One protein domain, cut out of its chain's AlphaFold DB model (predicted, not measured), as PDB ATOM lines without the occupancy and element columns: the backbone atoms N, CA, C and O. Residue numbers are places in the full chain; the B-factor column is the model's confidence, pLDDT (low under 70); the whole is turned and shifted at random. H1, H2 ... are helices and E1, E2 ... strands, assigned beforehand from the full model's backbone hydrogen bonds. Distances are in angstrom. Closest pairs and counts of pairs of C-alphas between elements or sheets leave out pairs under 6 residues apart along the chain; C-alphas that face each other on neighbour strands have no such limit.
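What this domain is: This is residues 7 to 100 of the 231 residues of the protein "DUF4932 domain-containing protein" of Niastella caeni (UniProt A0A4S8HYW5). There is little regular structure: a small sheet, E1 E3 E2, with unnamed stretches 7 to 23 and 80 to 100 reaching toward one end of the long axis and H2, where residues 36 to 41 stick out, toward the other. The 94 printed residues hold H1, H2, E1, E2, E3 in that order, a mixed class and mixed sheet, with 33 residues in named elements. The whole is only just loose, close to compact, radius of gyration of the C-alphas 15.2 A, spans 46 by 28 by 24 A.

Where its parts are: H1 is residues 24 to 27, from C-alpha 24 at (-70.131, -110.199, 158.481). H2 is 33 to 41, 12.3 A; E1 47 to 52, 16.3 A; E2 61 to 67, 20.8 A; E3 73 to 79, 20.0 A, ending at (-80.739, -115.223, 161.403).

How they stand to each other: E1 and E3 are parallel, 19 degrees; N 49 and O 75 are 2.8 A apart. Hairpin E2 and E3 is antiparallel, 165 degrees; N 62 and O 78 are 2.8 A apart. H1 and H2 are not on the sheet. In H2 every O i to N i+4 pair is within hydrogen-bond range; H1 is too short for one.

The domain as a whole: The farthest C-alphas, Arg 42 and Ala 89, are 46.7 A apart. The printed part has no cut; no link is long. pLDDT is under 70 at residues 7 to 26 and 88 to 92.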
ATOM      1  N   VAL A   7     -78.618-102.523 154.647       55.44
ATOM      2  CA  VAL A   7     -78.258-101.877 155.907       55.44
ATOM      3  C   VAL A   7     -78.085-102.972 156.950       55.44
ATOM      4  O   VAL A   7     -79.020-103.687 157.286       55.44
ATOM      5  N   TYR A   8     -76.876-103.132 157.476       52.53
ATOM      6  CA  TYR A   8     -76.618-104.096 158.542       52.53
ATOM      7  C   TYR A   8     -76.837-103.438 159.906       52.53
ATOM      8  O   TYR A   8     -76.111-102.513 160.282       52.53
ATOM      9  N   LEU A   9     -77.827-103.927 160.653       48.88
ATOM     10  CA  LEU A   9     -78.059-103.549 162.042       48.88
ATOM     11  C   LEU A   9     -77.464-104.637 162.932       48.88
ATOM     12  O   LEU A   9     -78.128-105.585 163.336       48.88
ATOM     13  N   CYS A  10     -76.185-104.476 163.263       42.56
ATOM     14  CA  CYS A  10     -75.669-105.098 164.471       42.56
ATOM     15  C   CYS A  10     -76.367-104.405 165.639       42.56
ATOM     16  O   CYS A  10     -76.233-103.184 165.775       42.56
ATOM     17  N   ALA A  11     -77.062-105.147 166.503       36.31
ATOM     18  CA  ALA A  11     -77.217-104.675 167.869       36.31
ATOM     19  C   ALA A  11     -75.795-104.372 168.354       36.31
ATOM     20  O   ALA A  11     -74.966-105.279 168.423       36.31
ATOM     21  N   GLN A  12     -75.471-103.091 168.543       34.28
ATOM     22  CA  GLN A  12     -74.174-102.670 169.046       34.28
ATOM     23  C   GLN A  12     -74.010-103.251 170.450       34.28
ATOM     24  O   GLN A  12     -74.249-102.579 171.449       34.28
ATOM     25  N   VAL A  13     -73.533-104.488 170.547       35.00
ATOM     26  CA  VAL A  13     -72.642-104.823 171.638       35.00
ATOM     27  C   VAL A  13     -71.405-103.998 171.321       35.00
ATOM     28  O   VAL A  13     -70.642-104.322 170.412       35.00
ATOM     29  N   LYS A  14     -71.257-102.849 171.990       31.45
ATOM     30  CA  LYS A  14     -69.974-102.150 172.068       31.45
ATOM     31  C   LYS A  14     -69.006-103.089 172.795       31.45
ATOM     32  O   LYS A  14     -68.723-102.901 173.972       31.45
ATOM     33  N   CYS A  15     -68.535-104.131 172.116       31.73
ATOM     34  CA  CYS A  15     -67.375-104.868 172.568       31.73
ATOM     35  C   CYS A  15     -66.217-103.877 172.517       31.73
ATOM     36  O   CYS A  15     -65.938-103.281 171.480       31.73
ATOM     37  N   HIS A  16     -65.571-103.675 173.659       37.41
ATOM     38  CA  HIS A  16     -64.425-102.788 173.861       37.41
ATOM     39  C   HIS A  16     -63.174-103.183 173.041       37.41
ATOM     40  O   HIS A  16     -62.106-102.610 173.231       37.41
ATOM     41  N   HIS A  17     -63.296-104.144 172.121       36.12
ATOM     42  CA  HIS A  17     -62.217-104.688 171.311       36.12
ATOM     43  C   HIS A  17     -62.471-104.407 169.827       36.12
ATOM     44  O   HIS A  17     -63.585-104.538 169.330       36.12
ATOM     45  N   GLN A  18     -61.414-104.001 169.124       39.38
ATOM     46  CA  GLN A  18     -61.410-103.536 167.729       39.38
ATOM     47  C   GLN A  18     -61.743-104.622 166.681       39.38
ATOM     48  O   GLN A  18     -61.628-104.376 165.481       39.38
ATOM     49  N   THR A  19     -62.173-105.814 167.092       50.09
ATOM     50  CA  THR A  19     -62.513-106.935 166.212       50.09
ATOM     51  C   THR A  19     -64.035-107.063 166.104       50.09
ATOM     52  O   THR A  19     -64.737-107.158 167.104       50.09
ATOM     53  N   ASN A  20     -64.584-107.022 164.883       57.44
ATOM     54  CA  ASN A  20     -66.004-107.302 164.640       57.44
ATOM     55  C   ASN A  20     -66.229-108.817 164.802       57.44
ATOM     56  O   ASN A  20     -65.865-109.552 163.884       57.44
ATOM     57  N   PRO A  21     -66.833-109.301 165.906       55.66
ATOM     58  CA  PRO A  21     -66.865-110.732 166.226       55.66
ATOM     59  C   PRO A  21     -67.711-111.545 165.234       55.66
ATOM     60  O   PRO A  21     -67.627-112.767 165.190       55.66
ATOM     61  N   PHE A  22     -68.529-110.877 164.417       62.75
ATOM     62  CA  PHE A  22     -69.368-111.530 163.422       62.75
ATOM     63  C   PHE A  22     -68.663-111.747 162.070       62.75
ATOM     64  O   PHE A  22     -69.175-112.516 161.268       62.75
ATOM     65  N   ASP A  23     -67.561-111.034 161.776       65.31
ATOM     66  CA  ASP A  23     -66.905-110.963 160.445       65.31
ATOM     67  C   ASP A  23     -67.876-110.739 159.255       65.31
ATOM     68  O   ASP A  23     -67.574-110.973 158.091       65.31
ATOM     69  N   LEU A  24     -69.086-110.232 159.508       66.88
ATOM     70  CA  LEU A  24     -70.131-110.199 158.481       66.88
ATOM     71  C   LEU A  24     -69.863-109.186 157.368       66.88
ATOM     72  O   LEU A  24     -70.322-109.384 156.249       66.88
ATOM     73  N   LYS A  25     -69.106-108.113 157.636       66.06
ATOM     74  CA  LYS A  25     -68.856-107.048 156.645       66.06
ATOM     75  C   LYS A  25     -68.113-107.559 155.409       66.06
ATOM     76  O   LYS A  25     -68.388-107.071 154.319       66.06
ATOM     77  N   SER A  26     -67.190-108.508 155.581       67.69
ATOM     78  CA  SER A  26     -66.420-109.095 154.479       67.69
ATOM     79  C   SER A  26     -67.175-110.225 153.767       67.69
ATOM     80  O   SER A  26     -66.791-110.616 152.669       67.69
ATOM     81  N   LYS A  27     -68.250-110.733 154.386       76.69
ATOM     82  CA  LYS A  27     -69.026-111.901 153.943       76.69
ATOM     83  C   LYS A  27     -70.428-111.552 153.455       76.69
ATOM     84  O   LYS A  27     -71.207-112.459 153.173       76.69
ATOM     85  N   LEU A  28     -70.768-110.261 153.381       77.94
ATOM     86  CA  LEU A  28     -72.077-109.825 152.905       77.94
ATOM     87  C   LEU A  28     -72.351-110.398 151.510       77.94
ATOM     88  O   LEU A  28     -71.432-110.459 150.686       77.94
ATOM     89  N   PRO A  29     -73.609-110.766 151.213       79.81
ATOM     90  CA  PRO A  29     -73.968-111.186 149.873       79.81
ATOM     91  C   PRO A  29     -73.551-110.124 148.850       79.81
ATOM     92  O   PRO A  29     -73.647-108.924 149.117       79.81
ATOM     93  N   SER A  30     -73.113-110.579 147.672       81.94
ATOM     94  CA  SER A  30     -72.773-109.703 146.547       81.94
ATOM     95  C   SER A  30     -73.828-108.609 146.354       81.94
ATOM     96  O   SER A  30     -75.033-108.866 146.448       81.94
ATOM     97  N   ASN A  31     -73.384-107.403 145.999       84.00
ATOM     98  CA  ASN A  31     -74.263-106.273 145.689       84.00
ATOM     99  C   ASN A  31     -75.230-106.545 144.518       84.00
ATOM    100  O   ASN A  31     -76.136-105.752 144.284       84.00
ATOM    101  N   GLN A  32     -75.061-107.661 143.802       89.44
ATOM    102  CA  GLN A  32     -75.958-108.137 142.749       89.44
ATOM    103  C   GLN A  32     -77.187-108.894 143.272       89.44
ATOM    104  O   GLN A  32     -78.157-109.033 142.532       89.44
ATOM    105  N   VAL A  33     -77.184-109.372 144.525       92.50
ATOM    106  CA  VAL A  33     -78.283-110.189 145.073       92.50
ATOM    107  C   VAL A  33     -79.592-109.406 145.120       92.50
ATOM    108  O   VAL A  33     -80.583-109.863 144.560       92.50
ATOM    109  N   ILE A  34     -79.596-108.213 145.725       94.44
ATOM    110  CA  ILE A  34     -80.811-107.388 145.812       94.44
ATOM    111  C   ILE A  34     -81.316-106.978 144.419       94.44
ATOM    112  O   ILE A  34     -82.477-107.263 144.138       94.44
ATOM    113  N   PRO A  35     -80.487-106.435 143.502       95.44
ATOM    114  CA  PRO A  35     -80.924-106.167 142.133       95.44
ATOM    115  C   PRO A  35     -81.508-107.387 141.414       95.44
ATOM    116  O   PRO A  35     -82.519-107.258 140.730       95.44
ATOM    117  N   ALA A  36     -80.921-108.579 141.579       96.62
ATOM    118  CA  ALA A  36     -81.454-109.796 140.968       96.62
ATOM    119  C   ALA A  36     -82.845-110.153 141.517       96.62
ATOM    120  O   ALA A  36     -83.723-110.546 140.744       96.62
ATOM    121  N   MET A  37     -83.059-109.991 142.829       97.81
ATOM    122  CA  MET A  37     -84.368-110.172 143.461       97.81
ATOM    123  C   MET A  37     -85.375-109.134 142.967       97.81
ATOM    124  O   MET A  37     -86.450-109.508 142.504       97.81
ATOM    125  N   GLU A  38     -85.024-107.849 143.005       97.69
ATOM    126  CA  GLU A  38     -85.909-106.760 142.579       97.69
ATOM    127  C   GLU A  38     -86.291-106.880 141.100       97.69
ATOM    128  O   GLU A  38     -87.455-106.711 140.740       97.69
ATOM    129  N   GLN A  39     -85.335-107.241 140.239       97.06
ATOM    130  CA  GLN A  39     -85.580-107.462 138.816       97.06
ATOM    131  C   GLN A  39     -86.518-108.648 138.579       97.06
ATOM    132  O   GLN A  39     -87.409-108.568 137.732       97.06
ATOM    133  N   PHE A  40     -86.329-109.748 139.312       98.25
ATOM    134  CA  PHE A  40     -87.196-110.912 139.185       98.25
ATOM    135  C   PHE A  40     -88.607-110.622 139.696       98.25
ATOM    136  O   PHE A  40     -89.563-110.842 138.961       98.25
ATOM    137  N   TYR A  41     -88.760-110.096 140.911       98.06
ATOM    138  CA  TYR A  41     -90.076-109.825 141.500       98.06
ATOM    139  C   TYR A  41     -90.742-108.553 140.955       98.06
ATOM    140  O   TYR A  41     -91.926-108.338 141.202       98.06
ATOM    141  N   ARG A  42     -90.006-107.723 140.198       97.50
ATOM    142  CA  ARG A  42     -90.438-106.406 139.685       97.50
ATOM    143  C   ARG A  42     -90.985-105.497 140.789       97.50
ATOM    144  O   ARG A  42     -91.922-104.729 140.590       97.50
ATOM    145  N   GLN A  43     -90.378-105.601 141.962       95.44
ATOM    146  CA  GLN A  43     -90.726-104.872 143.172       95.44
ATOM    147  C   GLN A  43     -89.428-104.503 143.891       95.44
ATOM    148  O   GLN A  43     -88.428-105.197 143.749       95.44
ATOM    149  N   SER A  44     -89.442-103.422 144.662       95.62
ATOM    150  CA  SER A  44     -88.313-103.011 145.500       95.62
ATOM    151  C   SER A  44     -88.787-102.639 146.897       95.62
ATOM    152  O   SER A  44     -89.979-102.398 147.111       95.62
ATOM    153  N   PHE A  45     -87.840-102.606 147.828       93.88
ATOM    154  CA  PHE A  45     -88.017-102.050 149.164       93.88
ATOM    155  C   PHE A  45     -87.004-100.920 149.384       93.88
ATOM    156  O   PHE A  45     -85.960-100.861 148.722       93.88
ATOM    157  N   ASP A  46     -87.304-100.001 150.303       92.69
ATOM    158  CA  ASP A  46     -86.396 -98.885 150.589       92.69
ATOM    159  C   ASP A  46     -85.137 -99.368 151.320       92.69
ATOM    160  O   ASP A  46     -84.037 -98.884 151.042       92.69
ATOM    161  N   GLU A  47     -85.284-100.333 152.235       91.44
ATOM    162  CA  GLU A  47     -84.182-100.873 153.036       91.44
ATOM    163  C   GLU A  47     -84.282-102.399 153.207       91.44
ATOM    164  O   GLU A  47     -85.341-102.942 153.538       91.44
ATOM    165  N   TYR A  48     -83.139-103.071 153.039       90.81
ATOM    166  CA  TYR A  48     -82.959-104.509 153.243       90.81
ATOM    167  C   TYR A  48     -82.022-104.717 154.427       90.81
ATOM    168  O   TYR A  48     -80.875-104.271 154.388       90.81
ATOM    169  N   ILE A  49     -82.494-105.359 155.492       89.75
ATOM    170  CA  ILE A  49     -81.788-105.363 156.772       89.75
ATOM    171  C   ILE A  49     -81.437-106.785 157.197       89.75
ATOM    172  O   ILE A  49     -82.301-107.649 157.304       89.75
ATOM    173  N   LEU A  50     -80.153-107.019 157.465       88.50
ATOM    174  CA  LEU A  50     -79.641-108.270 158.024       88.50
ATOM    175  C   LEU A  50     -79.401-108.093 159.529       88.50
ATOM    176  O   LEU A  50     -78.689-107.165 159.924       88.50
ATOM    177  N   ILE A  51     -79.975-108.978 160.351       89.31
ATOM    178  CA  ILE A  51     -79.865-108.963 161.817       89.31
ATOM    179  C   ILE A  51     -79.367-110.335 162.310       89.31
ATOM    180  O   ILE A  51     -80.147-111.281 162.390       89.31
ATOM    181  N   PRO A  52     -78.088-110.485 162.678       87.69
ATOM    182  CA  PRO A  52     -77.599-111.725 163.264       87.69
ATOM    183  C   PRO A  52     -78.048-111.821 164.724       87.69
ATOM    184  O   PRO A  52     -77.851-110.895 165.516       87.69
ATOM    185  N   GLY A  53     -78.649-112.948 165.083       86.69
ATOM    186  CA  GLY A  53     -79.156-113.238 166.415       86.69
ATOM    187  C   GLY A  53     -78.347-114.338 167.087       86.69
ATOM    188  O   GLY A  53     -78.439-115.502 166.715       86.69
ATOM    189  N   LEU A  54     -77.614-113.998 168.150       79.12
ATOM    190  CA  LEU A  54     -76.841-114.975 168.932       79.12
ATOM    191  C   LEU A  54     -77.705-116.015 169.659       79.12
ATOM    192  O   LEU A  54     -77.205-117.072 170.028       79.12
ATOM    193  N   THR A  55     -78.984-115.708 169.868       85.00
ATOM    194  CA  THR A  55     -79.961-116.584 170.526       85.00
ATOM    195  C   THR A  55     -80.876-117.300 169.534       85.00
ATOM    196  O   THR A  55     -81.782-118.014 169.956       85.00
ATOM    197  N   ILE A  56     -80.678-117.099 168.227       89.06
ATOM    198  CA  ILE A  56     -81.391-117.853 167.196       89.06
ATOM    199  C   ILE A  56     -80.612-119.148 166.963       89.06
ATOM    200  O   ILE A  56     -79.397-119.085 166.761       89.06
ATOM    201  N   PRO A  57     -81.263-120.323 167.008       88.56
ATOM    202  CA  PRO A  57     -80.560-121.577 166.787       88.56
ATOM    203  C   PRO A  57     -79.909-121.641 165.404       88.56
ATOM    204  O   PRO A  57     -80.345-120.985 164.455       88.56
ATOM    205  N   SER A  58     -78.852-122.441 165.298       88.06
ATOM    206  CA  SER A  58     -78.035-122.480 164.092       88.06
ATOM    207  C   SER A  58     -78.833-122.860 162.845       88.06
ATOM    208  O   SER A  58     -79.622-123.801 162.867       88.06
ATOM    209  N   GLY A  59     -78.609-122.122 161.757       85.00
ATOM    210  CA  GLY A  59     -79.286-122.324 160.472       85.00
ATOM    211  C   GLY A  59     -80.748-121.861 160.414       85.00
ATOM    212  O   GLY A  59     -81.347-121.956 159.348       85.00
ATOM    213  N   MET A  60     -81.329-121.353 161.509       90.06
ATOM    214  CA  MET A  60     -82.671-120.761 161.480       90.06
ATOM    215  C   MET A  60     -82.630-119.267 161.174       90.06
ATOM    216  O   MET A  60     -81.716-118.553 161.596       90.06
ATOM    217  N   ALA A  61     -83.662-118.793 160.482       93.38
ATOM    218  CA  ALA A  61     -83.909-117.381 160.274       93.38
ATOM    219  C   ALA A  61     -85.398-117.065 160.163       93.38
ATOM    220  O   ALA A  61     -86.244-117.958 160.132       93.38
ATOM    221  N   PHE A  62     -85.691-115.768 160.204       92.44
ATOM    222  CA  PHE A  62     -87.037-115.231 160.156       92.44
ATOM    223  C   PHE A  62     -87.081-113.941 159.343       92.44
ATOM    224  O   PHE A  62     -86.356-112.973 159.620       92.44
ATOM    225  N   ALA A  63     -88.013-113.912 158.398       93.00
ATOM    226  CA  ALA A  63     -88.404-112.732 157.655       93.00
ATOM    227  C   ALA A  63     -89.399-111.864 158.439       93.00
ATOM    228  O   ALA A  63     -90.351-112.355 159.048       93.00
ATOM    229  N   SER A  64     -89.233-110.546 158.365       90.50
ATOM    230  CA  SER A  64     -90.238-109.576 158.813       90.50
ATOM    231  C   SER A  64     -90.176-108.322 157.949       90.50
ATOM    232  O   SER A  64     -89.158-108.053 157.313       90.50
ATOM    233  N   GLY A  65     -91.240-107.529 157.920       90.75
ATOM    234  CA  GLY A  65     -91.244-106.266 157.195       90.75
ATOM    235  C   GLY A  65     -92.342-105.326 157.662       90.75
ATOM    236  O   GLY A  65     -93.378-105.763 158.161       90.75
ATOM    237  N   TYR A  66     -92.109-104.024 157.515       90.44
ATOM    238  CA  TYR A  66     -93.102-103.001 157.831       90.44
ATOM    239  C   TYR A  66     -92.905-101.733 156.998       90.44
ATOM    240  O   TYR A  66     -91.818-101.454 156.484       90.44
ATOM    241  N   THR A  67     -93.970-100.938 156.912       91.12
ATOM    242  CA  THR A  67     -93.940 -99.588 156.344       91.12
ATOM    243  C   THR A  67     -93.937 -98.572 157.481       91.12
ATOM    244  O   THR A  67     -94.785 -98.615 158.370       91.12
ATOM    245  N   THR A  68     -92.958 -97.672 157.490       88.94
ATOM    246  CA  THR A  68     -92.851 -96.584 158.474       88.94
ATOM    247  C   THR A  68     -94.002 -95.580 158.324       88.94
ATOM    248  O   THR A  68     -94.620 -95.484 157.264       88.94
ATOM    249  N   ALA A  69     -94.221 -94.740 159.341       88.00
ATOM    250  CA  ALA A  69     -95.190 -93.638 159.274       88.00
ATOM    251  C   ALA A  69     -94.923 -92.649 158.117       88.00
ATOM    252  O   ALA A  69     -95.840 -91.981 157.652       88.00
ATOM    253  N   HIS A  70     -93.682 -92.581 157.623       90.19
ATOM    254  CA  HIS A  70     -93.284 -91.753 156.480       90.19
ATOM    255  C   HIS A  70     -93.327 -92.502 155.136       90.19
ATOM    256  O   HIS A  70     -92.758 -92.032 154.156       90.19
ATOM    257  N   GLY A  71     -93.940 -93.689 155.085       90.62
ATOM    258  CA  GLY A  71     -94.120 -94.460 153.853       90.62
ATOM    259  C   GLY A  71     -92.918 -95.303 153.419       90.62
ATOM    260  O   GLY A  71     -93.037 -96.041 152.448       90.62
ATOM    261  N   LYS A  72     -91.783 -95.256 154.135       92.00
ATOM    262  CA  LYS A  72     -90.620 -96.108 153.820       92.00
ATOM    263  C   LYS A  72     -90.875 -97.568 154.162       92.00
ATOM    264  O   LYS A  72     -91.273 -97.860 155.288       92.00
ATOM    265  N   THR A  73     -90.561 -98.458 153.236       93.31
ATOM    266  CA  THR A  73     -90.701 -99.910 153.339       93.31
ATOM    267  C   THR A  73     -89.387-100.568 153.759       93.31
ATOM    268  O   THR A  73     -88.328-100.316 153.183       93.31
ATOM    269  N   ARG A  74     -89.437-101.411 154.791       93.88
ATOM    270  CA  ARG A  74     -88.255-102.070 155.362       93.88
ATOM    271  C   ARG A  74     -88.510-103.549 155.520       93.88
ATOM    272  O   ARG A  74     -89.549-103.919 156.066       93.88
ATOM    273  N   ILE A  75     -87.552-104.367 155.099       94.75
ATOM    274  CA  ILE A  75     -87.606-105.816 155.287       94.75
ATOM    275  C   ILE A  75     -86.358-106.316 156.004       94.75
ATOM    276  O   ILE A  75     -85.268-105.764 155.855       94.75
ATOM    277  N   PHE A  76     -86.534-107.360 156.801       92.75
ATOM    278  CA  PHE A  76     -85.555-107.874 157.743       92.75
ATOM    279  C   PHE A  76     -85.376-109.369 157.531       92.75
ATOM    280  O   PHE A  76     -86.357-110.094 157.395       92.75
ATOM    281  N   ASN A  77     -84.127-109.813 157.567       92.81
ATOM    282  CA  ASN A  77     -83.748-111.201 157.771       92.81
ATOM    283  C   ASN A  77     -83.030-111.264 159.119       92.81
ATOM    284  O   ASN A  77     -81.929-110.718 159.262       92.81
ATOM    285  N   THR A  78     -83.666-111.902 160.098       92.69
ATOM    286  CA  THR A  78     -83.058-112.159 161.404       92.69
ATOM    287  C   THR A  78     -82.606-113.612 161.463       92.69
ATOM    288  O   THR A  78     -83.455-114.490 161.390       92.69
ATOM    289  N   PHE A  79     -81.306-113.881 161.601       92.44
ATOM    290  CA  PHE A  79     -80.739-115.223 161.403       92.44
ATOM    291  C   PHE A  79     -79.742-115.629 162.489       92.44
ATOM    292  O   PHE A  79     -79.017-114.794 163.028       92.44
ATOM    293  N   GLY A  80     -79.708-116.923 162.802       91.69
ATOM    294  CA  GLY A  80     -78.724-117.534 163.692       91.69
ATOM    295  C   GLY A  80     -77.392-117.830 162.996       91.69
ATOM    296  O   GLY A  80     -77.249-117.618 161.790       91.69
ATOM    297  N   PRO A  81     -76.392-118.327 163.742       90.56
ATOM    298  CA  PRO A  81     -75.103-118.702 163.172       90.56
ATOM    299  C   PRO A  81     -75.210-119.962 162.298       90.56
ATOM    300  O   PRO A  81     -76.107-120.782 162.466       90.56
ATOM    301  N   PHE A  82     -74.262-120.164 161.389       89.75
ATOM    302  CA  PHE A  82     -74.175-121.346 160.517       89.75
ATOM    303  C   PHE A  82     -73.278-122.449 161.088       89.75
ATOM    304  O   PHE A  82     -73.330-123.589 160.635       89.75
ATOM    305  N   ALA A  83     -72.465-122.122 162.092       86.88
ATOM    306  CA  ALA A  83     -71.561-123.046 162.762       86.88
ATOM    307  C   ALA A  83     -71.546-122.816 164.279       86.88
ATOM    308  O   ALA A  83     -72.002-121.782 164.776       86.88
ATOM    309  N   LEU A  84     -70.998-123.786 165.016       83.56
ATOM    310  CA  LEU A  84     -70.762-123.644 166.450       83.56
ATOM    311  C   LEU A  84     -69.791-122.492 166.725       83.56
ATOM    312  O   LEU A  84     -68.795-122.319 166.021       83.56
ATOM    313  N   GLN A  85     -70.087-121.728 167.774       82.69
ATOM    314  CA  GLN A  85     -69.268-120.600 168.201       82.69
ATOM    315  C   GLN A  85     -67.954-121.115 168.801       82.69
ATOM    316  O   GLN A  85     -67.957-122.037 169.621       82.69
ATOM    317  N   GLN A  86     -66.832-120.527 168.390       79.38
ATOM    318  CA  GLN A  86     -65.497-120.890 168.863       79.38
ATOM    319  C   GLN A  86     -64.862-119.709 169.600       79.38
ATOM    320  O   GLN A  86     -64.774-118.603 169.068       79.38
ATOM    321  N   PHE A  87     -64.399-119.976 170.824       78.12
ATOM    322  CA  PHE A  87     -63.838-118.987 171.755       78.12
ATOM    323  C   PHE A  87     -62.385-119.318 172.135       78.12
ATOM    324  O   PHE A  87     -61.972-119.125 173.275       78.12
ATOM    325  N   THR A  88     -61.620-119.886 171.201       68.38
ATOM    326  CA  THR A  88     -60.302-120.491 171.468       68.38
ATOM    327  C   THR A  88     -59.245-119.490 171.947       68.38
ATOM    328  O   THR A  88     -58.359-119.872 172.705       68.38
ATOM    329  N   ALA A  89     -59.351-118.214 171.564       65.44
ATOM    330  CA  ALA A  89     -58.584-117.102 172.123       65.44
ATOM    331  C   ALA A  89     -59.360-115.783 171.947       65.44
ATOM    332  O   ALA A  89     -60.148-115.653 171.009       65.44
ATOM    333  N   ALA A  90     -59.119-114.787 172.807       61.66
ATOM    334  CA  ALA A  90     -59.807-113.486 172.769       61.66
ATOM    335  C   ALA A  90     -59.662-112.740 171.421       61.66
ATOM    336  O   ALA A  90     -60.511-111.929 171.061       61.66
ATOM    337  N   GLU A  91     -58.612-113.051 170.661       59.72
ATOM    338  CA  GLU A  91     -58.308-112.468 169.347       59.72
ATOM    339  C   GLU A  91     -58.848-113.306 168.170       59.72
ATOM    340  O   GLU A  91     -58.844-112.844 167.033       59.72
ATOM    341  N   ALA A  92     -59.356-114.515 168.436       64.12
ATOM    342  CA  ALA A  92     -59.817-115.488 167.442       64.12
ATOM    343  C   ALA A  92     -61.268-115.932 167.706       64.12
ATOM    344  O   ALA A  92     -61.603-117.115 167.628       64.12
ATOM    345  N   ILE A  93     -62.137-114.979 168.053       72.25
ATOM    346  CA  ILE A  93     -63.566-115.239 168.248       72.25
ATOM    347  C   ILE A  93     -64.213-115.497 166.882       72.25
ATOM    348  O   ILE A  93     -64.250-114.608 166.031       72.25
ATOM    349  N   ASN A  94     -64.764-116.697 166.691       79.69
ATOM    350  CA  ASN A  94     -65.584-117.035 165.530       79.69
ATOM    351  C   ASN A  94     -67.017-117.303 165.990       79.69
ATOM    352  O   ASN A  94     -67.310-118.341 166.582       79.69
ATOM    353  N   MET A  95     -67.922-116.375 165.684       83.62
ATOM    354  CA  MET A  95     -69.331-116.487 166.075       83.62
ATOM    355  C   MET A  95     -70.163-117.363 165.123       83.62
ATOM    356  O   MET A  95     -71.374-117.457 165.296       83.62
ATOM    357  N   GLY A  96     -69.538-118.001 164.129       86.56
ATOM    358  CA  GLY A  96     -70.173-118.987 163.256       86.56
ATOM    359  C   GLY A  96     -70.947-118.409 162.070       86.56
ATOM    360  O   GLY A  96     -71.730-119.128 161.467       86.56
ATOM    361  N   TYR A  97     -70.753-117.137 161.715       86.88
ATOM    362  CA  TYR A  97     -71.506-116.468 160.639       86.88
ATOM    363  C   TYR A  97     -70.770-116.387 159.293       86.88
ATOM    364  O   TYR A  97     -71.340-115.929 158.306       86.88
ATOM    365  N   ALA A  98     -69.510-116.820 159.236       82.12
ATOM    366  CA  ALA A  98     -68.614-116.581 158.103       82.12
ATOM    367  C   ALA A  98     -68.821-117.521 156.893       82.12
ATOM    368  O   ALA A  98     -67.892-117.732 156.113       82.12
ATOM    369  N   ASP A  99     -70.023-118.074 156.713       87.44
ATOM    370  CA  ASP A  99     -70.390-118.855 155.527       87.44
ATOM    371  C   ASP A  99     -71.114-117.956 154.516       87.44
ATOM    372  O   ASP A  99     -72.319-117.720 154.600       87.44
ATOM    373  N   GLU A 100     -70.362-117.428 153.548       88.62
ATOM    374  CA  GLU A 100     -70.888-116.520 152.520       88.62
ATOM    375  C   GLU A 100     -71.959-117.186 151.641       88.62
ATOM    376  O   GLU A 100     -72.911-116.533 151.197       88.62
TER     377      GLU A 100